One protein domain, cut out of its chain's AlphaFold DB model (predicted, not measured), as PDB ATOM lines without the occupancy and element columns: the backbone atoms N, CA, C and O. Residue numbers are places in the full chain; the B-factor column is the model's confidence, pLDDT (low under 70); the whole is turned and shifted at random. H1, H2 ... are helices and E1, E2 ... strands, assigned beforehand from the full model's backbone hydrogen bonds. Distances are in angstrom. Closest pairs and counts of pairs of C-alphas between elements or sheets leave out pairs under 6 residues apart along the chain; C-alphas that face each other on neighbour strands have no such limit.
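What this domain is: This is residues 11 to 210 of the 210 residues of an uncharacterized protein of Basidiobolus meristosporus CBS 931.73 (UniProt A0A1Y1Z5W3). A loop-rich sandwich sets a large, strongly twisted sheet partly face to face with a small one, E1 E3 E6, which is antiparallel. The large sheet, E2 E8 E7 E4 E5 E9 E10 E11, is mixed. There is little regular structure, mostly strand: eleven strands and one helix, H1 between E9 and E10, hold 75 of 200 printed residues. It is compact, with radius of gyration of the C-alphas 16.0 A and spans 45 by 41 by 31 A.

Where its parts are: E1, residues 11 to 13, begins at C-alpha 11 (96.280, 4.242, 68.249). Then come E2 62 to 65, E3 69 to 75, E4 83 to 90, E5 98 to 103, E6 114 to 118, E7 126 to 137, 32.1 A long, E8 144 to 154, 30.3 A, E9 161 to 166, H1 190 to 194, E10 198 to 202 and E11 207 to 209, ending at C-alpha 209 (76.231, 17.984, 53.058).

How they stand to each other: E7 and E8 form a hairpin, N 131 and O 149 at 2.9 A. E3 and E6 are antiparallel, N 70 and O 117 at 2.8 A. Across the sandwich, the closest C-alphas of E5 and E6, Lys 101 and Ile 117, are 7.1 A apart. H1, its O i to N i+4 pair within hydrogen-bond range, only grazes the large sheet.

The domain as a whole: The printed part has no cut. Long links are E1 to E2, 48 residues, and E9 to H1, 23. Residues 44 and 210 have pLDDT under 70.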
ATOM      1  N   MET A  11      95.286   3.570  69.080       98.12
ATOM      2  CA  MET A  11      96.280   4.242  68.249       98.12
ATOM      3  C   MET A  11      97.483   4.636  69.114       98.12
ATOM      4  O   MET A  11      97.360   5.371  70.086       98.12
ATOM      5  N   LYS A  12      98.670   4.165  68.744       98.00
ATOM      6  CA  LYS A  12      99.940   4.558  69.360       98.00
ATOM      7  C   LYS A  12     100.526   5.796  68.698       98.00
ATOM      8  O   LYS A  12     101.160   6.595  69.373       98.00
ATOM      9  N   PHE A  13     100.334   5.956  67.392       98.56
ATOM     10  CA  PHE A  13     100.826   7.113  66.650       98.56
ATOM     11  C   PHE A  13      99.870   7.483  65.501       98.56
ATOM     12  O   PHE A  13      99.378   6.557  64.857       98.56
ATOM     13  N   PRO A  14      99.629   8.779  65.202       98.50
ATOM     14  CA  PRO A  14     100.022   9.948  66.001       98.50
ATOM     15  C   PRO A  14      99.418   9.871  67.407       98.50
ATOM     16  O   PRO A  14      98.367   9.261  67.586       98.50
ATOM     17  N   TYR A  15     100.111  10.397  68.422       98.62
ATOM     18  CA  TYR A  15      99.718  10.132  69.808       98.62
ATOM     19  C   TYR A  15      98.304  10.654  70.087       98.62
ATOM     20  O   TYR A  15      98.030  11.831  69.834       98.62
ATOM     21  N   PRO A  16      97.385   9.823  70.594       98.12
ATOM     22  CA  PRO A  16      96.066  10.306  70.965       98.12
ATOM     23  C   PRO A  16      96.078  11.150  72.242       98.12
ATOM     24  O   PRO A  16      97.023  11.109  73.036       98.12
ATOM     25  N   ARG A  17      94.979  11.872  72.473       97.69
ATOM     26  CA  ARG A  17      94.677  12.554  73.736       97.69
ATOM     27  C   ARG A  17      94.851  11.596  74.912       97.69
ATOM     28  O   ARG A  17      94.296  10.502  74.896       97.69
ATOM     29  N   HIS A  18      95.611  12.023  75.918       96.19
ATOM     30  CA  HIS A  18      95.916  11.253  77.129       96.19
ATOM     31  C   HIS A  18      96.666   9.928  76.906       96.19
ATOM     32  O   HIS A  18      96.762   9.118  77.825       96.19
ATOM     33  N   SER A  19      97.254   9.698  75.728       96.31
ATOM     34  CA  SER A  19      98.002   8.465  75.472       96.31
ATOM     35  C   SER A  19      99.261   8.364  76.326       96.31
ATOM     36  O   SER A  19     100.106   9.260  76.330       96.31
ATOM     37  N   GLN A  20      99.435   7.211  76.970       95.44
ATOM     38  CA  GLN A  20     100.650   6.857  77.709       95.44
ATOM     39  C   GLN A  20     101.925   6.866  76.847       95.44
ATOM     40  O   GLN A  20     103.032   6.964  77.379       95.44
ATOM     41  N   PHE A  21     101.785   6.779  75.520       96.94
ATOM     42  CA  PHE A  21     102.912   6.810  74.587       96.94
ATOM     43  C   PHE A  21     103.358   8.233  74.232       96.94
ATOM     44  O   PHE A  21     104.493   8.416  73.795       96.94
ATOM     45  N   SER A  22     102.512   9.245  74.452       98.00
ATOM     46  CA  SER A  22     102.883  10.646  74.237       98.00
ATOM     47  C   SER A  22     103.878  11.112  75.302       98.00
ATOM     48  O   SER A  22     103.556  11.049  76.491       98.00
ATOM     49  N   PRO A  23     105.034  11.693  74.930       97.44
ATOM     50  CA  PRO A  23     105.927  12.335  75.896       97.44
ATOM     51  C   PRO A  23     105.248  13.448  76.709       97.44
ATOM     52  O   PRO A  23     105.616  13.667  77.864       97.44
ATOM     53  N   TYR A  24     104.254  14.130  76.121       97.56
ATOM     54  CA  TYR A  24     103.453  15.141  76.806       97.56
ATOM     55  C   TYR A  24     102.469  14.482  77.776       97.56
ATOM     56  O   TYR A  24     102.596  14.666  78.985       97.56
ATOM     57  N   TYR A  25     101.522  13.674  77.291       97.19
ATOM     58  CA  TYR A  25     100.464  13.138  78.159       97.19
ATOM     59  C   TYR A  25     100.977  12.151  79.203       97.19
ATOM     60  O   TYR A  25     100.432  12.112  80.301       97.19
ATOM     61  N   ARG A  26     102.076  11.432  78.947       96.25
ATOM     62  CA  ARG A  26     102.710  10.565  79.953       96.25
ATOM     63  C   ARG A  26     103.086  11.313  81.236       96.25
ATOM     64  O   ARG A  26     103.089  10.712  82.304       96.25
ATOM     65  N   LYS A  27     103.378  12.614  81.137       96.50
ATOM     66  CA  LYS A  27     103.640  13.508  82.279       96.50
ATOM     67  C   LYS A  27     102.412  14.328  82.698       96.50
ATOM     68  O   LYS A  27     102.422  14.916  83.770       96.50
ATOM     69  N   ASN A  28     101.374  14.369  81.863       94.69
ATOM     70  CA  ASN A  28     100.192  15.217  82.007       94.69
ATOM     71  C   ASN A  28      98.922  14.354  81.957       94.69
ATOM     72  O   ASN A  28      98.192  14.369  80.968       94.69
ATOM     73  N   GLN A  29      98.681  13.599  83.033       91.94
ATOM     74  CA  GLN A  29      97.485  12.768  83.216       91.94
ATOM     75  C   GLN A  29      97.292  11.711  82.105       91.94
ATOM     76  O   GLN A  29      96.328  11.790  81.336       91.94
ATOM     77  N   PRO A  30      98.183  10.707  82.004       94.25
ATOM     78  CA  PRO A  30      97.990   9.620  81.057       94.25
ATOM     79  C   PRO A  30      96.788   8.761  81.449       94.25
ATOM     80  O   PRO A  30      96.587   8.428  82.619       94.25
ATOM     81  N   ASP A  31      96.018   8.357  80.451       92.50
ATOM     82  CA  ASP A  31      94.981   7.348  80.582       92.50
ATOM     83  C   ASP A  31      95.603   5.974  80.305       92.50
ATOM     84  O   ASP A  31      95.823   5.582  79.161       92.50
ATOM     85  N   TRP A  32      95.923   5.245  81.374       91.12
ATOM     86  CA  TRP A  32      96.541   3.912  81.299       91.12
ATOM     87  C   TRP A  32      95.632   2.831  80.704       91.12
ATOM     88  O   TRP A  32      96.070   1.703  80.511       91.12
ATOM     89  N   ASP A  33      94.371   3.169  80.448       90.81
ATOM     90  CA  ASP A  33      93.354   2.288  79.889       90.81
ATOM     91  C   ASP A  33      92.735   2.912  78.620       90.81
ATOM     92  O   ASP A  33      91.572   2.710  78.279       90.81
ATOM     93  N   LEU A  34      93.514   3.713  77.889       92.62
ATOM     94  CA  LEU A  34      93.038   4.375  76.675       92.62
ATOM     95  C   LEU A  34      92.667   3.391  75.551       92.62
ATOM     96  O   LEU A  34      91.902   3.751  74.662       92.62
ATOM     97  N   ALA A  35      93.148   2.148  75.617       93.94
ATOM     98  CA  ALA A  35      92.750   1.081  74.708       93.94
ATOM     99  C   ALA A  35      91.288   0.656  74.864       93.94
ATOM    100  O   ALA A  35      90.718   0.155  73.905       93.94
ATOM    101  N   SER A  36      90.662   0.866  76.023       93.25
ATOM    102  CA  SER A  36      89.287   0.420  76.249       93.25
ATOM    103  C   SER A  36      88.266   1.110  75.336       93.25
ATOM    104  O   SER A  36      88.392   2.307  75.062       93.25
ATOM    105  N   PRO A  37      87.220   0.387  74.895       94.81
ATOM    106  CA  PRO A  37      86.209   0.935  74.000       94.81
ATOM    107  C   PRO A  37      85.379   2.048  74.651       94.81
ATOM    108  O   PRO A  37      85.347   2.241  75.874       94.81
ATOM    109  N   LEU A  38      84.657   2.788  73.809       95.62
ATOM    110  CA  LEU A  38      83.664   3.754  74.262       95.62
ATOM    111  C   LEU A  38      82.525   3.066  75.030       95.62
ATOM    112  O   LEU A  38      82.190   1.910  74.799       95.62
ATOM    113  N   GLY A  39      81.899   3.813  75.936       90.06
ATOM    114  CA  GLY A  39      80.805   3.354  76.794       90.06
ATOM    115  C   GLY A  39      81.250   2.792  78.146       90.06
ATOM    116  O   GLY A  39      80.419   2.679  79.042       90.06
ATOM    117  N   LEU A  40      82.543   2.509  78.335       84.44
ATOM    118  CA  LEU A  40      83.081   2.011  79.604       84.44
ATOM    119  C   LEU A  40      83.436   3.133  80.588       84.44
ATOM    120  O   LEU A  40      83.617   4.291  80.205       84.44
ATOM    121  N   ALA A  41      83.542   2.793  81.873       79.06
ATOM    122  CA  ALA A  41      84.031   3.717  82.892       79.06
ATOM    123  C   ALA A  41      85.531   3.994  82.701       79.06
ATOM    124  O   ALA A  41      86.306   3.098  82.373       79.06
ATOM    125  N   ARG A  42      85.955   5.239  82.924       79.69
ATOM    126  CA  ARG A  42      87.376   5.601  82.970       79.69
ATOM    127  C   ARG A  42      87.951   5.237  84.334       79.69
ATOM    128  O   ARG A  42      87.275   5.380  85.352       79.69
ATOM    129  N   ARG A  43      89.245   4.903  84.376       73.38
ATOM    130  CA  ARG A  43      89.967   4.632  85.634       73.38
ATOM    131  C   ARG A  43      89.877   5.781  86.650       73.38
ATOM    132  O   ARG A  43      89.884   5.531  87.849       73.38
ATOM    133  N   TYR A  44      89.783   7.022  86.174       66.56
ATOM    134  CA  TYR A  44      89.735   8.235  87.001       66.56
ATOM    135  C   TYR A  44      88.312   8.771  87.247       66.56
ATOM    136  O   TYR A  44      88.154   9.929  87.620       66.56
ATOM    137  N   GLY A  45      87.278   7.950  87.033       72.31
ATOM    138  CA  GLY A  45      85.878   8.359  87.154       72.31
ATOM    139  C   GLY A  45      85.298   8.933  85.853       72.31
ATOM    140  O   GLY A  45      86.007   9.486  85.013       72.31
ATOM    141  N   GLY A  46      83.984   8.763  85.669       82.12
ATOM    142  CA  GLY A  46      83.255   9.144  84.451       82.12
ATOM    143  C   GLY A  46      83.236   8.062  83.362       82.12
ATOM    144  O   GLY A  46      83.821   6.991  83.514       82.12
ATOM    145  N   THR A  47      82.549   8.335  82.249       89.00
ATOM    146  CA  THR A  47      82.362   7.396  81.123       89.00
ATOM    147  C   THR A  47      83.184   7.817  79.900       89.00
ATOM    148  O   THR A  47      83.351   9.005  79.618       89.00
ATOM    149  N   ARG A  48      83.692   6.845  79.137       93.69
ATOM    150  CA  ARG A  48      84.313   7.032  77.819       93.69
ATOM    151  C   ARG A  48      83.231   7.360  76.800       93.69
ATOM    152  O   ARG A  48      82.523   6.473  76.338       93.69
ATOM    153  N   THR A  49      83.054   8.630  76.468       95.25
ATOM    154  CA  THR A  49      81.981   9.068  75.568       95.25
ATOM    155  C   THR A  49      82.500   9.380  74.172       95.25
ATOM    156  O   THR A  49      83.677   9.668  73.961       95.25
ATOM    157  N   TYR A  50      81.608   9.300  73.189       96.31
ATOM    158  CA  TYR A  50      81.887   9.838  71.865       96.31
ATOM    159  C   TYR A  50      81.777  11.377  71.888       96.31
ATOM    160  O   TYR A  50      80.815  11.881  72.476       96.31
ATOM    161  N   PRO A  51      82.665  12.120  71.199       97.12
ATOM    162  CA  PRO A  51      83.885  11.663  70.524       97.12
ATOM    163  C   PRO A  51      85.104  11.635  71.464       97.12
ATOM    164  O   PRO A  51      85.106  12.238  72.535       97.12
ATOM    165  N   CYS A  52      86.189  10.989  71.022       96.88
ATOM    166  CA  CYS A  52      87.524  11.111  71.629       96.88
ATOM    167  C   CYS A  52      87.591  10.742  73.118       96.88
ATOM    168  O   CYS A  52      88.269  11.407  73.904       96.88
ATOM    169  N   HIS A  53      86.839   9.712  73.510       95.25
ATOM    170  CA  HIS A  53      86.661   9.262  74.894       95.25
ATOM    171  C   HIS A  53      86.024  10.312  75.812       95.25
ATOM    172  O   HIS A  53      85.852  10.021  76.991       95.25
ATOM    173  N   GLY A  54      85.627  11.483  75.299       94.69
ATOM    174  CA  GLY A  54      85.162  12.644  76.052       94.69
ATOM    175  C   GLY A  54      86.298  13.464  76.666       94.69
ATOM    176  O   GLY A  54      86.068  14.170  77.648       94.69
ATOM    177  N   TRP A  55      87.530  13.321  76.171       94.44
ATOM    178  CA  TRP A  55      88.652  14.160  76.587       94.44
ATOM    179  C   TRP A  55      88.623  15.515  75.865       94.44
ATOM    180  O   TRP A  55      88.328  15.553  74.662       94.44
ATOM    181  N   PRO A  56      88.949  16.622  76.560       94.75
ATOM    182  CA  PRO A  56      89.038  17.930  75.931       94.75
ATOM    183  C   PRO A  56      90.178  17.959  74.906       94.75
ATOM    184  O   PRO A  56      91.049  17.089  74.878       94.75
ATOM    185  N   LYS A  57      90.163  18.976  74.045       96.44
ATOM    186  CA  LYS A  57      91.277  19.279  73.142       96.44
ATOM    187  C   LYS A  57      92.575  19.438  73.934       96.44
ATOM    188  O   LYS A  57      92.587  20.139  74.944       96.44
ATOM    189  N   GLY A  58      93.655  18.837  73.444       95.94
ATOM    190  CA  GLY A  58      94.993  19.057  73.982       95.94
ATOM    191  C   GLY A  58      95.972  19.564  72.924       95.94
ATOM    192  O   GLY A  58      95.551  20.048  71.868       95.94
ATOM    193  N   PRO A  59      97.287  19.520  73.204       97.44
ATOM    194  CA  PRO A  59      98.291  20.050  72.290       97.44
ATOM    195  C   PRO A  59      98.465  19.169  71.055       97.44
ATOM    196  O   PRO A  59      98.318  17.946  71.126       97.44
ATOM    197  N   ASN A  60      98.882  19.790  69.949       97.88
ATOM    198  CA  ASN A  60      99.190  19.077  68.715       97.88
ATOM    199  C   ASN A  60     100.277  18.017  68.950       97.88
ATOM    200  O   ASN A  60     101.345  18.310  69.482       97.88
ATOM    201  N   GLN A  61      99.998  16.787  68.534       98.06
ATOM    202  CA  GLN A  61     100.886  15.630  68.648       98.06
ATOM    203  C   GLN A  61     101.571  15.290  67.317       98.06
ATOM    204  O   GLN A  61     102.452  14.432  67.281       98.06
ATOM    205  N   TYR A  62     101.172  15.946  66.222       98.38
ATOM    206  CA  TYR A  62     101.767  15.771  64.901       98.38
ATOM    207  C   TYR A  62     101.565  17.007  64.015       98.38
ATOM    208  O   TYR A  62     100.561  17.709  64.139       98.38
ATOM    209  N   VAL A  63     102.499  17.244  63.090       98.56
ATOM    210  CA  VAL A  63     102.374  18.252  62.029       98.56
ATOM    211  C   VAL A  63     102.243  17.521  60.698       98.56
ATOM    212  O   VAL A  63     103.206  16.954  60.185       98.56
ATOM    213  N   ALA A  64     101.039  17.522  60.140       98.19
ATOM    214  CA  ALA A  64     100.751  16.949  58.840       98.19
ATOM    215  C   ALA A  64     100.943  17.985  57.727       98.19
ATOM    216  O   ALA A  64     100.737  19.188  57.913       98.19
ATOM    217  N   LYS A  65     101.302  17.514  56.532       98.50
ATOM    218  CA  LYS A  65     101.356  18.334  55.318       98.50
ATOM    219  C   LYS A  65     100.269  17.870  54.356       98.50
ATOM    220  O   LYS A  65     100.194  16.680  54.054       98.50
ATOM    221  N   ALA A  66      99.447  18.794  53.867       98.38
ATOM    222  CA  ALA A  66      98.442  18.483  52.855       98.38
ATOM    223  C   ALA A  66      99.091  17.832  51.618       98.38
ATOM    224  O   ALA A  66     100.177  18.228  51.184       98.38
ATOM    225  N   GLY A  67      98.451  16.793  51.079       98.31
ATOM    226  CA  GLY A  67      98.969  15.973  49.979       98.31
ATOM    227  C   GLY A  67     100.034  14.950  50.391       98.31
ATOM    228  O   GLY A  67     100.569  14.250  49.533       98.31
ATOM    229  N   LYS A  68     100.375  14.853  51.683       98.56
ATOM    230  CA  LYS A  68     101.280  13.836  52.236       98.56
ATOM    231  C   LYS A  68     100.534  12.916  53.195       98.56
ATOM    232  O   LYS A  68      99.451  13.238  53.680       98.56
ATOM    233  N   SER A  69     101.125  11.754  53.449       98.50
ATOM    234  CA  SER A  69     100.551  10.766  54.354       98.50
ATOM    235  C   SER A  69     101.066  10.911  55.777       98.50
ATOM    236  O   SER A  69     102.261  11.090  55.999       98.50
ATOM    237  N   ILE A  70     100.148  10.779  56.729       97.94
ATOM    238  CA  ILE A  70     100.434  10.581  58.146       97.94
ATOM    239  C   ILE A  70     100.722   9.086  58.348       97.94
ATOM    240  O   ILE A  70      99.890   8.260  57.950       97.94
ATOM    241  N   PRO A  71     101.863   8.705  58.947       98.56
ATOM    242  CA  PRO A  71     102.054   7.339  59.400       98.56
ATOM    243  C   PRO A  71     101.180   7.101  60.632       98.56
ATOM    244  O   PRO A  71     101.101   7.949  61.515       98.56
ATOM    245  N   VAL A  72     100.528   5.948  60.688       98.81
ATOM    246  CA  VAL A  72      99.674   5.547  61.804       98.81
ATOM    247  C   VAL A  72     100.137   4.194  62.316       98.81
ATOM    248  O   VAL A  72     100.358   3.275  61.530       98.81
ATOM    249  N   GLU A  73     100.265   4.061  63.631       98.75
ATOM    250  CA  GLU A  73     100.577   2.805  64.311       98.75
ATOM    251  C   GLU A  73      99.493   2.531  65.346       98.75
ATOM    252  O   GLU A  73      99.203   3.384  66.182       98.75
ATOM    253  N   ILE A  74      98.904   1.341  65.293       98.56
ATOM    254  CA  ILE A  74      97.947   0.834  66.275       98.56
ATOM    255  C   ILE A  74      98.653  -0.230  67.121       98.56
ATOM    256  O   ILE A  74      99.442  -1.027  66.613       98.56
ATOM    257  N   THR A  75      98.377  -0.257  68.417       97.06
ATOM    258  CA  THR A  75      98.949  -1.222  69.355       97.06
ATOM    259  C   THR A  75      97.864  -1.849  70.219       97.06
ATOM    260  O   THR A  75      96.749  -1.343  70.301       97.06
ATOM    261  N   GLY A  76      98.201  -2.972  70.841       93.94
ATOM    262  CA  GLY A  76      97.309  -3.734  71.705       93.94
ATOM    263  C   GLY A  76      97.417  -5.243  71.457       93.94
ATOM    264  O   GLY A  76      97.917  -5.670  70.399       93.94
ATOM    265  N   PRO A  77      96.996  -6.057  72.440       90.62
ATOM    266  CA  PRO A  77      97.228  -7.496  72.437       90.62
ATOM    267  C   PRO A  77      96.169  -8.301  71.673       90.62
ATOM    268  O   PRO A  77      96.455  -9.436  71.307       90.62
ATOM    269  N   ASN A  78      94.978  -7.757  71.399       92.75
ATOM    270  CA  ASN A  78      93.878  -8.524  70.810       92.75
ATOM    271  C   ASN A  78      93.189  -7.771  69.679       92.75
ATOM    272  O   ASN A  78      92.610  -6.708  69.857       92.75
ATOM    273  N   THR A  79      93.248  -8.363  68.495       94.69
ATOM    274  CA  THR A  79      92.728  -7.778  67.265       94.69
ATOM    275  C   THR A  79      91.265  -8.115  67.027       94.69
ATOM    276  O   THR A  79      90.763  -7.729  65.984       94.69
ATOM    277  N   HIS A  80      90.592  -8.853  67.924       93.44
ATOM    278  CA  HIS A  80      89.189  -9.272  67.805       93.44
ATOM    279  C   HIS A  80      88.820  -9.805  66.410       93.44
ATOM    280  O   HIS A  80      87.766  -9.485  65.857       93.44
ATOM    281  N   GLN A  81      89.734 -10.586  65.821       94.94
ATOM    282  CA  GLN A  81      89.635 -11.129  64.460       94.94
ATOM    283  C   GLN A  81      89.439 -10.079  63.352       94.94
ATOM    284  O   GLN A  81      89.054 -10.386  62.226       94.94
ATOM    285  N   GLY A  82      89.775  -8.835  63.656       95.75
ATOM    286  CA  GLY A  82      89.738  -7.694  62.773       95.75
ATOM    287  C   GLY A  82      88.458  -6.887  62.913       95.75
ATOM    288  O   GLY A  82      88.003  -6.582  64.013       95.75
ATOM    289  N   GLY A  83      87.896  -6.468  61.791       96.81
ATOM    290  CA  GLY A  83      86.710  -5.630  61.739       96.81
ATOM    291  C   GLY A  83      86.871  -4.455  60.790       96.81
ATOM    292  O   GLY A  83      87.605  -4.518  59.798       96.81
ATOM    293  N   HIS A  84      86.169  -3.370  61.091       98.44
ATOM    294  CA  HIS A  84      86.122  -2.186  60.244       98.44
ATOM    295  C   HIS A  84      86.811  -1.016  60.919       98.44
ATOM    296  O   HIS A  84      86.387  -0.606  61.996       98.44
ATOM    297  N   CYS A  85      87.846  -0.468  60.288       98.50
ATOM    298  CA  CYS A  85      88.463   0.771  60.744       98.50
ATOM    299  C   CYS A  85      88.117   1.939  59.842       98.50
ATOM    300  O   CYS A  85      88.030   1.791  58.624       98.50
ATOM    301  N   GLN A  86      88.035   3.118  60.448       98.88
ATOM    302  CA  GLN A  86      87.953   4.378  59.723       98.88
ATOM    303  C   GLN A  86      89.028   5.323  60.234       98.88
ATOM    304  O   GLN A  86      89.232   5.453  61.444       98.88
ATOM    305  N   PHE A  87      89.688   6.002  59.301       98.88
ATOM    306  CA  PHE A  87      90.599   7.102  59.578       98.88
ATOM    307  C   PHE A  87      89.945   8.379  59.086       98.88
ATOM    308  O   PHE A  87      89.592   8.473  57.909       98.88
ATOM    309  N   ALA A  88      89.755   9.343  59.974       98.75
ATOM    310  CA  ALA A  88      88.961  10.523  59.687       98.75
ATOM    311  C   ALA A  88      89.598  11.797  60.231       98.75
ATOM    312  O   ALA A  88      90.457  11.765  61.110       98.75
ATOM    313  N   LEU A  89      89.156  12.927  59.694       98.38
ATOM    314  CA  LEU A  89      89.666  14.245  60.024       98.38
ATOM    315  C   LEU A  89      88.514  15.191  60.355       98.38
ATOM    316  O   LEU A  89      87.502  15.213  59.657       98.38
ATOM    317  N   SER A  90      88.683  15.983  61.405       97.94
ATOM    318  CA  SER A  90      87.748  17.029  61.821       97.94
ATOM    319  C   SER A  90      88.470  18.371  61.923       97.94
ATOM    320  O   SER A  90      89.600  18.437  62.405       97.94
ATOM    321  N   TYR A  91      87.798  19.436  61.485       96.81
ATOM    322  CA  TYR A  91      88.237  20.834  61.623       96.81
ATOM    323  C   TYR A  91      87.386  21.614  62.641       96.81
ATOM    324  O   TYR A  91      87.527  22.826  62.765       96.81
ATOM    325  N   ASP A  92      86.478  20.941  63.344       95.00
ATOM    326  CA  ASP A  92      85.495  21.542  64.251       95.00
ATOM    327  C   ASP A  92      85.498  20.858  65.627       95.00
ATOM    328  O   ASP A  92      84.453  20.601  66.230       95.00
ATOM    329  N   ASP A  93      86.706  20.552  66.111       94.50
ATOM    330  CA  ASP A  93      86.981  19.948  67.421       94.50
ATOM    331  C   ASP A  93      86.284  18.592  67.657       94.50
ATOM    332  O   ASP A  93      85.985  18.209  68.788       94.50
ATOM    333  N   GLY A  94      86.065  17.826  66.587       95.00
ATOM    334  CA  GLY A  94      85.482  16.485  66.633       95.00
ATOM    335  C   GLY A  94      83.955  16.449  66.561       95.00
ATOM    336  O   GLY A  94      83.366  15.394  66.797       95.00
ATOM    337  N   LYS A  95      83.294  17.567  66.233       95.00
ATOM    338  CA  LYS A  95      81.836  17.576  66.018       95.00
ATOM    339  C   LYS A  95      81.466  16.826  64.741       95.00
ATOM    340  O   LYS A  95      80.540  16.019  64.760       95.00
ATOM    341  N   ASN A  96      82.214  17.047  63.661       96.06
ATOM    342  CA  ASN A  96      82.033  16.371  62.385       96.06
ATOM    343  C   ASN A  96      83.364  15.815  61.878       96.06
ATOM    344  O   ASN A  96      84.387  16.496  61.873       96.06
ATOM    345  N   PHE A  97      83.334  14.575  61.398       98.12
ATOM    346  CA  PHE A  97      84.503  13.875  60.877       98.12
ATOM    347  C   PHE A  97      84.285  13.488  59.418       98.12
ATOM    348  O   PHE A  97      83.276  12.867  59.081       98.12
ATOM    349  N   VAL A  98      85.261  13.820  58.576       98.19
ATOM    350  CA  VAL A  98      85.345  13.371  57.185       98.19
ATOM    351  C   VAL A  98      86.288  12.186  57.113       98.19
ATOM    352  O   VAL A  98      87.461  12.298  57.471       98.19
ATOM    353  N   VAL A  99      85.785  11.050  56.651       98.69
ATOM    354  CA  VAL A  99      86.574   9.833  56.485       98.69
ATOM    355  C   VAL A  99      87.535   9.995  55.313       98.69
ATOM    356  O   VAL A  99      87.126  10.288  54.191       98.69
ATOM    357  N   LEU A 100      88.817   9.781  55.598       98.69
ATOM    358  CA  LEU A 100      89.917   9.761  54.638       98.69
ATOM    359  C   LEU A 100      90.158   8.353  54.087       98.69
ATOM    360  O   LEU A 100      90.569   8.199  52.939       98.69
ATOM    361  N   LYS A 101      89.935   7.323  54.912       98.69
ATOM    362  CA  LYS A 101      90.103   5.920  54.526       98.69
ATOM    363  C   LYS A 101      89.232   5.010  55.383       98.69
ATOM    364  O   LYS A 101      89.285   5.094  56.609       98.69
ATOM    365  N   ASP A 102      88.520   4.099  54.732       98.75
ATOM    366  CA  ASP A 102      87.910   2.931  55.366       98.75
ATOM    367  C   ASP A 102      88.789   1.691  55.120       98.75
ATOM    368  O   ASP A 102      89.423   1.556  54.069       98.75
ATOM    369  N   VAL A 103      88.846   0.786  56.095       98.62
ATOM    370  CA  VAL A 103      89.481  -0.534  55.982       98.62
ATOM    371  C   VAL A 103      88.471  -1.566  56.458       98.62
ATOM    372  O   VAL A 103      88.170  -1.627  57.649       98.62
ATOM    373  N   PHE A 104      87.947  -2.366  55.532       97.88
ATOM    374  CA  PHE A 104      86.899  -3.340  55.822       97.88
ATOM    375  C   PHE A 104      87.464  -4.734  56.105       97.88
ATOM    376  O   PHE A 104      88.474  -5.121  55.520       97.88
ATOM    377  N   TYR A 105      86.779  -5.476  56.979       95.00
ATOM    378  CA  TYR A 105      87.067  -6.814  57.521       95.00
ATOM    379  C   TYR A 105      88.457  -7.043  58.131       95.00
ATOM    380  O   TYR A 105      88.578  -7.470  59.273       95.00
ATOM    381  N   GLY A 106      89.522  -6.784  57.382       95.12
ATOM    382  CA  GLY A 106      90.894  -7.126  57.735       95.12
ATOM    383  C   GLY A 106      91.624  -6.107  58.603       95.12
ATOM    384  O   GLY A 106      92.851  -6.184  58.703       95.12
ATOM    385  N   CYS A 107      90.940  -5.106  59.173       97.25
ATOM    386  CA  CYS A 107      91.642  -4.103  59.966       97.25
ATOM    387  C   CYS A 107      92.317  -4.747  61.186       97.25
ATOM    388  O   CYS A 107      91.694  -5.542  61.871       97.25
ATOM    389  N   LEU A 108      93.578  -4.402  61.473       96.75
ATOM    390  CA  LEU A 108      94.400  -4.965  62.563       96.75
ATOM    391  C   LEU A 108      94.794  -6.441  62.399       96.75
ATOM    392  O   LEU A 108      95.627  -6.920  63.169       96.75
ATOM    393  N   THR A 109      94.256  -7.142  61.399       95.81
ATOM    394  CA  THR A 109      94.637  -8.509  61.023       95.81
ATOM    395  C   THR A 109      95.382  -8.495  59.691       95.81
ATOM    396  O   THR A 109      96.559  -8.141  59.660       95.81
ATOM    397  N   SER A 110      94.721  -8.818  58.578       96.81
ATOM    398  CA  SER A 110      95.356  -8.924  57.259       96.81
ATOM    399  C   SER A 110      95.868  -7.584  56.720       96.81
ATOM    400  O   SER A 110      96.826  -7.560  55.955       96.81
ATOM    401  N   SER A 111      95.288  -6.461  57.154       97.12
ATOM    402  CA  SER A 111      95.782  -5.110  56.835       97.12
ATOM    403  C   SER A 111      96.935  -4.652  57.739       97.12
ATOM    404  O   SER A 111      97.478  -3.566  57.542       97.12
ATOM    405  N   GLY A 112      97.303  -5.453  58.742       97.50
ATOM    406  CA  GLY A 112      98.308  -5.112  59.738       97.50
ATOM    407  C   GLY A 112      97.879  -3.988  60.684       97.50
ATOM    408  O   GLY A 112      96.722  -3.566  60.727       97.50
ATOM    409  N   LYS A 113      98.844  -3.516  61.480       98.25
ATOM    410  CA  LYS A 113      98.652  -2.473  62.505       98.25
ATOM    411  C   LYS A 113      99.327  -1.140  62.157       98.25
ATOM    412  O   LYS A 113      99.338  -0.224  62.975       98.25
ATOM    413  N   LYS A 114      99.921  -1.030  60.967       98.69
ATOM    414  CA  LYS A 114     100.595   0.178  60.481       98.69
ATOM    415  C   LYS A 114      99.920   0.648  59.205       98.69
ATOM    416  O   LYS A 114      99.760  -0.133  58.274       98.69
ATOM    417  N   PHE A 115      99.551   1.922  59.155       98.75
ATOM    418  CA  PHE A 115      98.846   2.515  58.024       98.75
ATOM    419  C   PHE A 115      99.533   3.802  57.573       98.75
ATOM    420  O   PHE A 115     100.222   4.468  58.338       98.75
ATOM    421  N   SER A 116      99.317   4.159  56.312       98.44
ATOM    422  CA  SER A 116      99.724   5.436  55.733       98.44
ATOM    423  C   SER A 116      98.460   6.133  55.246       98.44
ATOM    424  O   SER A 116      97.790   5.623  54.343       98.44
ATOM    425  N   ILE A 117      98.081   7.232  55.902       98.69
ATOM    426  CA  ILE A 117      96.808   7.923  55.665       98.69
ATOM    427  C   ILE A 117      97.075   9.280  55.033       98.69
ATOM    428  O   ILE A 117      97.625  10.175  55.668       98.69
ATOM    429  N   THR A 118      96.693   9.429  53.770       98.62
ATOM    430  CA  THR A 118      96.920  10.653  53.001       98.62
ATOM    431  C   THR A 118      95.986  11.773  53.446       98.62
ATOM    432  O   THR A 118      94.767  11.620  53.420       98.62
ATOM    433  N   ILE A 119      96.560  12.924  53.804       98.44
ATOM    434  CA  ILE A 119      95.803  14.170  53.928       98.44
ATOM    435  C   ILE A 119      95.566  14.714  52.519       98.44
ATOM    436  O   ILE A 119      96.537  14.851  51.771       98.44
ATOM    437  N   PRO A 120      94.322  15.046  52.126       97.88
ATOM    438  CA  PRO A 120      94.048  15.580  50.797       97.88
ATOM    439  C   PRO A 120      94.902  16.810  50.480       97.88
ATOM    440  O   PRO A 120      95.160  17.636  51.353       97.88
ATOM    441  N   ALA A 121      95.341  16.947  49.227       97.81
ATOM    442  CA  ALA A 121      96.152  18.090  48.797       97.81
ATOM    443  C   ALA A 121      95.411  19.430  48.952       97.81
ATOM    444  O   ALA A 121      96.024  20.439  49.291       97.81
ATOM    445  N   ASP A 122      94.087  19.412  48.787       96.62
ATOM    446  CA  ASP A 122      93.213  20.576  48.952       96.62
ATOM    447  C   ASP A 122      92.789  20.836  50.405       96.62
ATOM    448  O   ASP A 122      92.015  21.764  50.659       96.62
ATOM    449  N   ALA A 123      93.277  20.041  51.367       97.50
ATOM    450  CA  ALA A 123      92.993  20.272  52.774       97.50
ATOM    451  C   ALA A 123      93.484  21.677  53.172       97.50
ATOM    452  O   ALA A 123      94.636  22.030  52.892       97.50
ATOM    453  N   PRO A 124      92.633  22.506  53.799       96.75
ATOM    454  CA  PRO A 124      93.041  23.841  54.187       96.75
ATOM    455  C   PRO A 124      94.057  23.783  55.337       96.75
ATOM    456  O   PRO A 124      93.906  22.953  56.242       96.75
ATOM    457  N   PRO A 125      95.075  24.664  55.342       97.12
ATOM    458  CA  PRO A 125      95.991  24.764  56.467       97.12
ATOM    459  C   PRO A 125      95.238  25.201  57.724       97.12
ATOM    460  O   PRO A 125      94.376  26.079  57.671       97.12
ATOM    461  N   THR A 126      95.587  24.611  58.862       96.69
ATOM    462  CA  THR A 126      95.025  24.959  60.168       96.69
ATOM    463  C   THR A 126      96.033  24.678  61.267       96.69
ATOM    464  O   THR A 126      96.770  23.694  61.212       96.69
ATOM    465  N   LYS A 127      96.027  25.521  62.305       96.38
ATOM    466  CA  LYS A 127      96.795  25.284  63.534       96.38
ATOM    467  C   LYS A 127      96.234  24.154  64.380       96.38
ATOM    468  O   LYS A 127      96.919  23.697  65.286       96.38
ATOM    469  N   HIS A 128      95.018  23.703  64.094       96.94
ATOM    470  CA  HIS A 128      94.414  22.592  64.801       96.94
ATOM    471  C   HIS A 128      93.381  21.865  63.940       96.94
ATOM    472  O   HIS A 128      92.500  22.483  63.340       96.94
ATOM    473  N   ALA A 129      93.512  20.546  63.905       97.81
ATOM    474  CA  ALA A 129      92.535  19.589  63.425       97.81
ATOM    475  C   ALA A 129      92.575  18.349  64.330       97.81
ATOM    476  O   ALA A 129      93.557  18.113  65.035       97.81
ATOM    477  N   VAL A 130      91.525  17.533  64.292       98.62
ATOM    478  CA  VAL A 130      91.461  16.265  65.028       98.62
ATOM    479  C   VAL A 130      91.529  15.114  64.037       98.62
ATOM    480  O   VAL A 130      90.617  14.926  63.233       98.62
ATOM    481  N   PHE A 131      92.602  14.331  64.105       98.81
ATOM    482  CA  PHE A 131      92.730  13.068  63.388       98.81
ATOM    483  C   PHE A 131      92.202  11.930  64.259       98.81
ATOM    484  O   PHE A 131      92.623  11.780  65.407       98.81
ATOM    485  N   ALA A 132      91.289  11.128  63.726       98.81
ATOM    486  CA  ALA A 132      90.673  10.022  64.440       98.81
ATOM    487  C   ALA A 132      90.967   8.692  63.754       98.81
ATOM    488  O   ALA A 132      90.792   8.555  62.544       98.81
ATOM    489  N   TRP A 133      91.341   7.700  64.555       98.88
ATOM    490  CA  TRP A 133      91.188   6.292  64.218       98.88
ATOM    491  C   TRP A 133      89.988   5.748  64.987       98.88
ATOM    492  O   TRP A 133      89.822   6.032  66.174       98.88
ATOM    493  N   THR A 134      89.157   4.972  64.305       98.81
ATOM    494  CA  THR A 134      88.025   4.269  64.909       98.81
ATOM    495  C   THR A 134      87.998   2.830  64.453       98.81
ATOM    496  O   THR A 134      88.510   2.524  63.373       98.81
ATOM    497  N   TRP A 135      87.411   1.961  65.270       98.62
ATOM    498  CA  TRP A 135      87.315   0.547  64.959       98.62
ATOM    499  C   TRP A 135      86.048  -0.084  65.537       98.62
ATOM    500  O   TRP A 135      85.749   0.063  66.722       98.62
ATOM    501  N   ILE A 136      85.320  -0.789  64.673       98.19
ATOM    502  CA  ILE A 136      84.227  -1.697  65.020       98.19
ATOM    503  C   ILE A 136      84.804  -3.111  64.943       98.19
ATOM    504  O   ILE A 136      85.180  -3.564  63.857       98.19
ATOM    505  N   ASN A 137      84.908  -3.787  66.083       96.56
ATOM    506  CA  ASN A 137      85.509  -5.113  66.194       96.56
ATOM    507  C   ASN A 137      84.611  -6.212  65.601       96.56
ATOM    508  O   ASN A 137      83.391  -6.228  65.803       96.56
ATOM    509  N   ALA A 138      85.228  -7.160  64.891       96.44
ATOM    510  CA  ALA A 138      84.503  -8.251  64.247       96.44
ATOM    511  C   ALA A 138      83.991  -9.289  65.250       96.44
ATOM    512  O   ALA A 138      82.871  -9.758  65.077       96.44
ATOM    513  N   GLN A 139      84.777  -9.626  66.285       95.00
ATOM    514  CA  GLN A 139      84.478 -10.672  67.274       95.00
ATOM    515  C   GLN A 139      84.315 -10.125  68.703       95.00
ATOM    516  O   GLN A 139      85.107  -9.289  69.143       95.00
ATOM    517  N   GLY A 140      83.359 -10.665  69.469       90.38
ATOM    518  CA  GLY A 140      83.195 -10.393  70.899       90.38
ATOM    519  C   GLY A 140      82.041  -9.438  71.199       90.38
ATOM    520  O   GLY A 140      80.998  -9.473  70.544       90.38
ATOM    521  N   PHE A 141      82.204  -8.568  72.199       91.25
ATOM    522  CA  PHE A 141      81.181  -7.571  72.515       91.25
ATOM    523  C   PHE A 141      81.016  -6.550  71.386       91.25
ATOM    524  O   PHE A 141      81.887  -6.375  70.535       91.25
ATOM    525  N   ARG A 142      79.852  -5.898  71.354       94.06
ATOM    526  CA  ARG A 142      79.519  -4.867  70.368       94.06
ATOM    527  C   ARG A 142      80.188  -3.576  70.804       94.06
ATOM    528  O   ARG A 142      79.597  -2.790  71.535       94.06
ATOM    529  N   GLU A 143      81.439  -3.407  70.403       95.12
ATOM    530  CA  GLU A 143      82.287  -2.324  70.879       95.12
ATOM    531  C   GLU A 143      82.597  -1.336  69.756       95.12
ATOM    532  O   GLU A 143      82.452  -1.616  68.561       95.12
ATOM    533  N   TYR A 144      82.986  -0.135  70.172       97.69
ATOM    534  CA  TYR A 144      83.446   0.923  69.292       97.69
ATOM    535  C   TYR A 144      84.657   1.588  69.921       97.69
ATOM    536  O   TYR A 144      84.570   2.206  70.986       97.69
ATOM    537  N   TYR A 145      85.789   1.470  69.248       97.88
ATOM    538  CA  TYR A 145      87.055   2.042  69.672       97.88
ATOM    539  C   TYR A 145      87.266   3.372  68.961       97.88
ATOM    540  O   TYR A 145      86.920   3.518  67.785       97.88
ATOM    541  N   MET A 146      87.830   4.357  69.661       98.44
ATOM    542  CA  MET A 146      88.130   5.659  69.072       98.44
ATOM    543  C   MET A 146      89.339   6.309  69.729       98.44
ATOM    544  O   MET A 146      89.286   6.720  70.880       98.44
ATOM    545  N   SER A 147      90.393   6.537  68.955       98.25
ATOM    546  CA  SER A 147      91.526   7.353  69.383       98.25
ATOM    547  C   SER A 147      91.582   8.644  68.574       98.25
ATOM    548  O   SER A 147      91.541   8.608  67.346       98.25
ATOM    549  N   CYS A 148      91.718   9.785  69.252       98.75
ATOM    550  CA  CYS A 148      91.833  11.099  68.616       98.75
ATOM    551  C   CYS A 148      93.177  11.742  68.916       98.75
ATOM    552  O   CYS A 148      93.532  11.876  70.084       98.75
ATOM    553  N   SER A 149      93.874  12.200  67.884       98.75
ATOM    554  CA  SER A 149      95.100  12.983  67.979       98.75
ATOM    555  C   SER A 149      94.843  14.399  67.470       98.75
ATOM    556  O   SER A 149      94.313  14.582  66.373       98.75
ATOM    557  N   ASP A 150      95.192  15.400  68.273       98.69
ATOM    558  CA  ASP A 150      95.189  16.795  67.838       98.69
ATOM    559  C   ASP A 150      96.427  17.027  66.955       98.69
ATOM    560  O   ASP A 150      97.532  16.631  67.325       98.69
ATOM    561  N   ILE A 151      96.260  17.617  65.772       98.56
ATOM    562  CA  ILE A 151      97.334  17.809  64.785       98.56
ATOM    563  C   ILE A 151      97.308  19.217  64.183       98.56
ATOM    564  O   ILE A 151      96.265  19.866  64.123       98.56
ATOM    565  N   GLU A 152      98.449  19.669  63.670       98.44
ATOM    566  CA  GLU A 152      98.531  20.822  62.764       98.44
ATOM    567  C   GLU A 152      98.494  20.341  61.309       98.44
ATOM    568  O   GLU A 152      99.098  19.319  60.983       98.44
ATOM    569  N   ILE A 153      97.830  21.085  60.419       98.31
ATOM    570  CA  ILE A 153      97.891  20.846  58.972       98.31
ATOM    571  C   ILE A 153      98.546  22.046  58.304       98.31
ATOM    572  O   ILE A 153      98.072  23.176  58.397       98.31
ATOM    573  N   THR A 154      99.633  21.775  57.590       98.12
ATOM    574  CA  THR A 154     100.441  22.764  56.873       98.12
ATOM    575  C   THR A 154     100.356  22.571  55.359       98.12
ATOM    576  O   THR A 154     100.017  21.493  54.860       98.12
ATOM    577  N   GLY A 155     100.697  23.621  54.608       96.19
ATOM    578  CA  GLY A 155     100.569  23.632  53.150       96.19
ATOM    579  C   GLY A 155      99.108  23.671  52.695       96.19
ATOM    580  O   GLY A 155      98.267  24.283  53.348       96.19
ATOM    581  N   GLY A 156      98.820  23.027  51.565       94.69
ATOM    582  CA  GLY A 156      97.467  22.918  51.022       94.69
ATOM    583  C   GLY A 156      96.924  24.221  50.443       94.69
ATOM    584  O   GLY A 156      97.679  25.131  50.090       94.69
ATOM    585  N   LYS A 157      95.597  24.306  50.323       94.50
ATOM    586  CA  LYS A 157      94.908  25.421  49.662       94.50
ATOM    587  C   LYS A 157      94.195  26.307  50.682       94.50
ATOM    588  O   LYS A 157      93.304  25.853  51.398       94.50
ATOM    589  N   LYS A 158      94.535  27.600  50.727       92.25
ATOM    590  CA  LYS A 158      93.745  28.594  51.481       92.25
ATOM    591  C   LYS A 158      92.322  28.638  50.912       92.25
ATOM    592  O   LYS A 158      92.154  28.728  49.700       92.25
ATOM    593  N   GLY A 159      91.313  28.528  51.776       89.56
ATOM    594  CA  GLY A 159      89.914  28.377  51.347       89.56
ATOM    595  C   GLY A 159      89.589  27.012  50.721       89.56
ATOM    596  O   GLY A 159      88.536  26.854  50.112       89.56
ATOM    597  N   GLY A 160      90.493  26.035  50.844       94.25
ATOM    598  CA  GLY A 160      90.270  24.653  50.441       94.25
ATOM    599  C   GLY A 160      89.264  23.926  51.333       94.25
ATOM    600  O   GLY A 160      88.688  24.488  52.270       94.25
ATOM    601  N   SER A 161      89.061  22.647  51.033       95.06
ATOM    602  CA  SER A 161      88.125  21.801  51.770       95.06
ATOM    603  C   SER A 161      88.559  20.343  51.754       95.06
ATOM    604  O   SER A 161      89.221  19.888  50.822       95.06
ATOM    605  N   VAL A 162      88.138  19.606  52.772       96.69
ATOM    606  CA  VAL A 162      88.255  18.151  52.842       96.69
ATOM    607  C   VAL A 162      86.897  17.556  52.496       96.69
ATOM    608  O   VAL A 162      85.885  17.945  53.077       96.69
ATOM    609  N   LYS A 163      86.871  16.630  51.536       96.88
ATOM    610  CA  LYS A 163      85.652  15.964  51.065       96.88
ATOM    611  C   LYS A 163      85.741  14.468  51.334       96.88
ATOM    612  O   LYS A 163      86.801  13.882  51.140       96.88
ATOM    613  N   GLY A 164      84.637  13.860  51.742       97.12
ATOM    614  CA  GLY A 164      84.578  12.426  52.019       97.12
ATOM    615  C   GLY A 164      83.275  12.032  52.695       97.12
ATOM    616  O   GLY A 164      82.370  12.848  52.837       97.12
ATOM    617  N   LYS A 165      83.161  10.772  53.107       98.19
ATOM    618  CA  LYS A 165      81.990  10.289  53.848       98.19
ATOM    619  C   LYS A 165      82.012  10.795  55.290       98.19
ATOM    620  O   LYS A 165      83.087  10.990  55.852       98.19
ATOM    621  N   GLU A 166      80.843  10.973  55.898       98.12
ATOM    622  CA  GLU A 166      80.757  11.143  57.353       98.12
ATOM    623  C   GLU A 166      81.332   9.918  58.082       98.12
ATOM    624  O   GLU A 166      81.382   8.818  57.536       98.12
ATOM    625  N   LEU A 167      81.812  10.077  59.308       98.56
ATOM    626  CA  LEU A 167      82.249   8.941  60.122       98.56
ATOM    627  C   LEU A 167      81.039   8.094  60.554       98.56
ATOM    628  O   LEU A 167      80.041   8.647  61.020       98.56
ATOM    629  N   LEU A 168      81.119   6.764  60.427       98.56
ATOM    630  CA  LEU A 168      80.089   5.885  60.978       98.56
ATOM    631  C   LEU A 168      80.397   5.650  62.454       98.56
ATOM    632  O   LEU A 168      81.371   4.997  62.795       98.56
ATOM    633  N   VAL A 169      79.520   6.123  63.331       98.31
ATOM    634  CA  VAL A 169      79.581   5.787  64.756       98.31
ATOM    635  C   VAL A 169      78.561   4.695  65.032       98.31
ATOM    636  O   VAL A 169      77.375   4.890  64.760       98.31
ATOM    637  N   ALA A 170      79.012   3.575  65.585       97.75
ATOM    638  CA  ALA A 170      78.183   2.424  65.931       97.75
ATOM    639  C   ALA A 170      78.463   1.977  67.369       97.75
ATOM    640  O   ALA A 170      79.389   2.484  67.995       97.75
ATOM    641  N   ASN A 171      77.674   1.036  67.891       96.50
ATOM    642  CA  ASN A 171      77.967   0.307  69.134       96.50
ATOM    643  C   ASN A 171      78.202   1.189  70.378       96.50
ATOM    644  O   ASN A 171      78.834   0.785  71.348       96.50
ATOM    645  N   VAL A 172      77.647   2.399  70.373       95.31
ATOM    646  CA  VAL A 172      77.588   3.301  71.527       95.31
ATOM    647  C   VAL A 172      76.150   3.765  71.726       95.31
ATOM    648  O   VAL A 172      75.323   3.684  70.815       95.31
ATOM    649  N   LYS A 173      75.828   4.268  72.922       91.19
ATOM    650  CA  LYS A 173      74.464   4.688  73.278       91.19
ATOM    651  C   LYS A 173      73.871   5.645  72.232       91.19
ATOM    652  O   LYS A 173      74.465   6.673  71.911       91.19
ATOM    653  N   GLY A 174      72.675   5.318  71.735       93.44
ATOM    654  CA  GLY A 174      71.943   6.135  70.758       93.44
ATOM    655  C   GLY A 174      72.465   6.046  69.319       93.44
ATOM    656  O   GLY A 174      72.066   6.853  68.480       93.44
ATOM    657  N   LYS A 175      73.363   5.101  69.024       96.25
ATOM    658  CA  LYS A 175      73.853   4.809  67.673       96.25
ATOM    659  C   LYS A 175      73.412   3.413  67.222       96.25
ATOM    660  O   LYS A 175      73.054   2.600  68.072       96.25
ATOM    661  N   PRO A 176      73.424   3.133  65.906       97.31
ATOM    662  CA  PRO A 176      73.150   1.796  65.401       97.31
ATOM    663  C   PRO A 176      74.100   0.755  66.000       97.31
ATOM    664  O   PRO A 176      75.259   1.054  66.298       97.31
ATOM    665  N   THR A 177      73.616  -0.475  66.125       96.75
ATOM    666  CA  THR A 177      74.426  -1.621  66.536       96.75
ATOM    667  C   THR A 177      74.890  -2.386  65.302       96.75
ATOM    668  O   THR A 177      74.083  -2.692  64.429       96.75
ATOM    669  N   VAL A 178      76.181  -2.707  65.244       97.12
ATOM    670  CA  VAL A 178      76.763  -3.650  64.284       97.12
ATOM    671  C   VAL A 178      77.078  -4.931  65.041       97.12
ATOM    672  O   VAL A 178      77.915  -4.912  65.949       97.12
ATOM    673  N   GLY A 179      76.374  -6.009  64.682       94.69
ATOM    674  CA  GLY A 179      76.474  -7.345  65.281       94.69
ATOM    675  C   GLY A 179      77.863  -7.969  65.156       94.69
ATOM    676  O   GLY A 179      78.765  -7.358  64.601       94.69
ATOM    677  N   GLU A 180      78.070  -9.164  65.706       95.19
ATOM    678  CA  GLU A 180      79.324  -9.894  65.479       95.19
ATOM    679  C   GLU A 180      79.415 -10.335  64.017       95.19
ATOM    680  O   GLU A 180      78.479 -10.948  63.512       95.19
ATOM    681  N   PHE A 181      80.537 -10.067  63.344       96.06
ATOM    682  CA  PHE A 181      80.711 -10.352  61.913       96.06
ATOM    683  C   PHE A 181      82.036 -11.040  61.574       96.06
ATOM    684  O   PHE A 181      82.587 -10.883  60.487       96.06
ATOM    685  N   TYR A 182      82.557 -11.841  62.507       90.38
ATOM    686  CA  TYR A 182      83.737 -12.672  62.257       90.38
ATOM    687  C   TYR A 182      83.521 -13.685  61.120       90.38
ATOM    688  O   TYR A 182      84.418 -13.926  60.310       90.38
ATOM    689  N   TYR A 183      82.319 -14.257  61.029       89.50
ATOM    690  CA  TYR A 183      81.956 -15.163  59.947       89.50
ATOM    691  C   TYR A 183      81.410 -14.397  58.740       89.50
ATOM    692  O   TYR A 183      80.606 -13.481  58.888       89.50
ATOM    693  N   LYS A 184      81.794 -14.819  57.529       83.88
ATOM    694  CA  LYS A 184      81.477 -14.119  56.267       83.88
ATOM    695  C   LYS A 184      79.982 -13.962  55.960       83.88
ATOM    696  O   LYS A 184      79.635 -13.143  55.120       83.88
ATOM    697  N   TRP A 185      79.122 -14.777  56.563       89.62
ATOM    698  CA  TRP A 185      77.670 -14.741  56.354       89.62
ATOM    699  C   TRP A 185      76.935 -13.832  57.343       89.62
ATOM    700  O   TRP A 185      75.728 -13.646  57.213       89.62
ATOM    701  N   ASN A 186      77.631 -13.285  58.338       94.31
ATOM    702  CA  ASN A 186      77.038 -12.353  59.283       94.31
ATOM    703  C   ASN A 186      76.913 -10.957  58.654       94.31
ATOM    704  O   ASN A 186      77.742 -10.562  57.836       94.31
ATOM    705  N   ASP A 187      75.905 -10.192  59.083       95.56
ATOM    706  CA  ASP A 187      75.789  -8.776  58.726       95.56
ATOM    707  C   ASP A 187      76.917  -7.974  59.391       95.56
ATOM    708  O   ASP A 187      77.003  -7.866  60.616       95.56
ATOM    709  N   ASP A 188      77.782  -7.409  58.559       95.44
ATOM    710  CA  ASP A 188      78.938  -6.598  58.934       95.44
ATOM    711  C   ASP A 188      78.598  -5.106  59.095       95.44
ATOM    712  O   ASP A 188      79.452  -4.274  59.410       95.44
ATOM    713  N   GLY A 189      77.332  -4.738  58.884       97.00
ATOM    714  CA  GLY A 189      76.873  -3.361  58.935       97.00
ATOM    715  C   GLY A 189      77.223  -2.551  57.690       97.00
ATOM    716  O   GLY A 189      77.089  -1.325  57.721       97.00
ATOM    717  N   MET A 190      77.622  -3.171  56.571       97.44
ATOM    718  CA  MET A 190      77.955  -2.454  55.331       97.44
ATOM    719  C   MET A 190      76.805  -1.565  54.842       97.44
ATOM    720  O   MET A 190      77.024  -0.482  54.294       97.44
ATOM    721  N   SER A 191      75.556  -1.962  55.106       97.69
ATOM    722  CA  SER A 191      74.380  -1.139  54.804       97.69
ATOM    723  C   SER A 191      74.408   0.224  55.517       97.69
ATOM    724  O   SER A 191      73.961   1.223  54.950       97.69
ATOM    725  N   LEU A 192      74.976   0.304  56.725       98.19
ATOM    726  CA  LEU A 192      75.175   1.549  57.470       98.19
ATOM    727  C   LEU A 192      76.309   2.378  56.864       98.19
ATOM    728  O   LEU A 192      76.151   3.587  56.687       98.19
ATOM    729  N   PHE A 193      77.421   1.739  56.481       98.19
ATOM    730  CA  PHE A 193      78.525   2.413  55.792       98.19
ATOM    731  C   PHE A 193      78.076   3.030  54.463       98.19
ATOM    732  O   PHE A 193      78.471   4.156  54.153       98.19
ATOM    733  N   ASN A 194      77.225   2.338  53.707       97.25
ATOM    734  CA  ASN A 194      76.713   2.810  52.420       97.25
ATOM    735  C   ASN A 194      75.733   3.985  52.561       97.25
ATOM    736  O   ASN A 194      75.693   4.858  51.697       97.25
ATOM    737  N   LYS A 195      74.986   4.055  53.671       97.19
ATOM    738  CA  LYS A 195      74.034   5.143  53.968       97.19
ATOM    739  C   LYS A 195      74.695   6.450  54.419       97.19
ATOM    740  O   LYS A 195      74.009   7.465  54.534       97.19
ATOM    741  N   ARG A 196      76.007   6.445  54.675       97.44
ATOM    742  CA  ARG A 196      76.755   7.638  55.085       97.44
ATOM    743  C   ARG A 196      76.659   8.751  54.046       97.44
ATOM    744  O   ARG A 196      76.932   8.557  52.853       97.44
ATOM    745  N   LYS A 197      76.354   9.949  54.532       96.69
ATOM    746  CA  LYS A 197      76.324  11.182  53.747       96.69
ATOM    747  C   LYS A 197      77.729  11.578  53.319       96.69
ATOM    748  O   LYS A 197      78.712  11.276  53.996       96.69
ATOM    749  N   ASN A 198      77.816  12.285  52.198       97.06
ATOM    750  CA  ASN A 198      79.039  12.978  51.825       97.06
ATOM    751  C   ASN A 198      79.105  14.304  52.592       97.06
ATOM    752  O   ASN A 198      78.111  15.024  52.704       97.06
ATOM    753  N   LEU A 199      80.281  14.623  53.114       95.69
ATOM    754  CA  LEU A 199      80.589  15.864  53.802       95.69
ATOM    755  C   LEU A 199      81.669  16.629  53.042       95.69
ATOM    756  O   LEU A 199      82.602  16.047  52.484       95.69
ATOM    757  N   VAL A 200      81.555  17.951  53.090       94.62
ATOM    758  CA  VAL A 200      82.606  18.897  52.725       94.62
ATOM    759  C   VAL A 200      82.889  19.764  53.941       94.62
ATOM    760  O   VAL A 200      81.990  20.453  54.422       94.62
ATOM    761  N   VAL A 201      84.126  19.732  54.429       91.44
ATOM    762  CA  VAL A 201      84.572  20.507  55.592       91.44
ATOM    763  C   VAL A 201      85.587  21.553  55.158       91.44
ATOM    764  O   VAL A 201      86.571  21.236  54.491       91.44
ATOM    765  N   SER A 202      85.333  22.806  55.529       89.25
ATOM    766  CA  SER A 202      86.169  23.957  55.165       89.25
ATOM    767  C   SER A 202      87.102  24.372  56.309       89.25
ATOM    768  O   SER A 202      86.977  23.899  57.436       89.25
ATOM    769  N   ALA A 203      88.011  25.311  56.031       79.44
ATOM    770  CA  ALA A 203      89.044  25.773  56.969       79.44
ATOM    771  C   ALA A 203      88.520  26.269  58.331       79.44
ATOM    772  O   ALA A 203      89.213  26.151  59.334       79.44
ATOM    773  N   ASN A 204      87.309  26.826  58.368       82.06
ATOM    774  CA  ASN A 204      86.661  27.339  59.580       82.06
ATOM    775  C   ASN A 204      85.797  26.288  60.304       82.06
ATOM    776  O   ASN A 204      84.968  26.654  61.134       82.06
ATOM    777  N   GLY A 205      85.908  25.010  59.932       79.88
ATOM    778  CA  GLY A 205      85.075  23.939  60.474       79.88
ATOM    779  C   GLY A 205      83.639  23.929  59.942       79.88
ATOM    780  O   GLY A 205      82.838  23.111  60.384       79.88
ATOM    781  N   SER A 206      83.280  24.798  58.986       84.25
ATOM    782  CA  SER A 206      81.951  24.743  58.367       84.25
ATOM    783  C   SER A 206      81.774  23.455  57.570       84.25
ATOM    784  O   SER A 206      82.647  23.058  56.792       84.25
ATOM    785  N   VAL A 207      80.616  22.822  57.759       87.12
ATOM    786  CA  VAL A 207      80.272  21.533  57.160       87.12
ATOM    787  C   VAL A 207      79.094  21.708  56.217       87.12
ATOM    788  O   VAL A 207      78.049  22.229  56.605       87.12
ATOM    789  N   LYS A 208      79.247  21.240  54.980       86.88
ATOM    790  CA  LYS A 208      78.159  21.133  54.004       86.88
ATOM    791  C   LYS A 208      77.912  19.666  53.682       86.88
ATOM    792  O   LYS A 208      78.862  18.907  53.491       86.88
ATOM    793  N   LYS A 209      76.638  19.277  53.620       82.06
ATOM    794  CA  LYS A 209      76.231  17.984  53.058       82.06
ATOM    795  C   LYS A 209      76.342  18.091  51.539       82.06
ATOM    796  O   LYS A 209      75.870  19.082  50.983       82.06
ATOM    797  N   ALA A 210      77.016  17.125  50.927       68.12
ATOM    798  CA  ALA A 210      77.215  17.036  49.483       68.12
ATOM    799  C   ALA A 210      76.304  15.974  48.872       68.12
ATOM    800  O   ALA A 210      76.072  14.942  49.551       68.12
TER     801      ALA A 210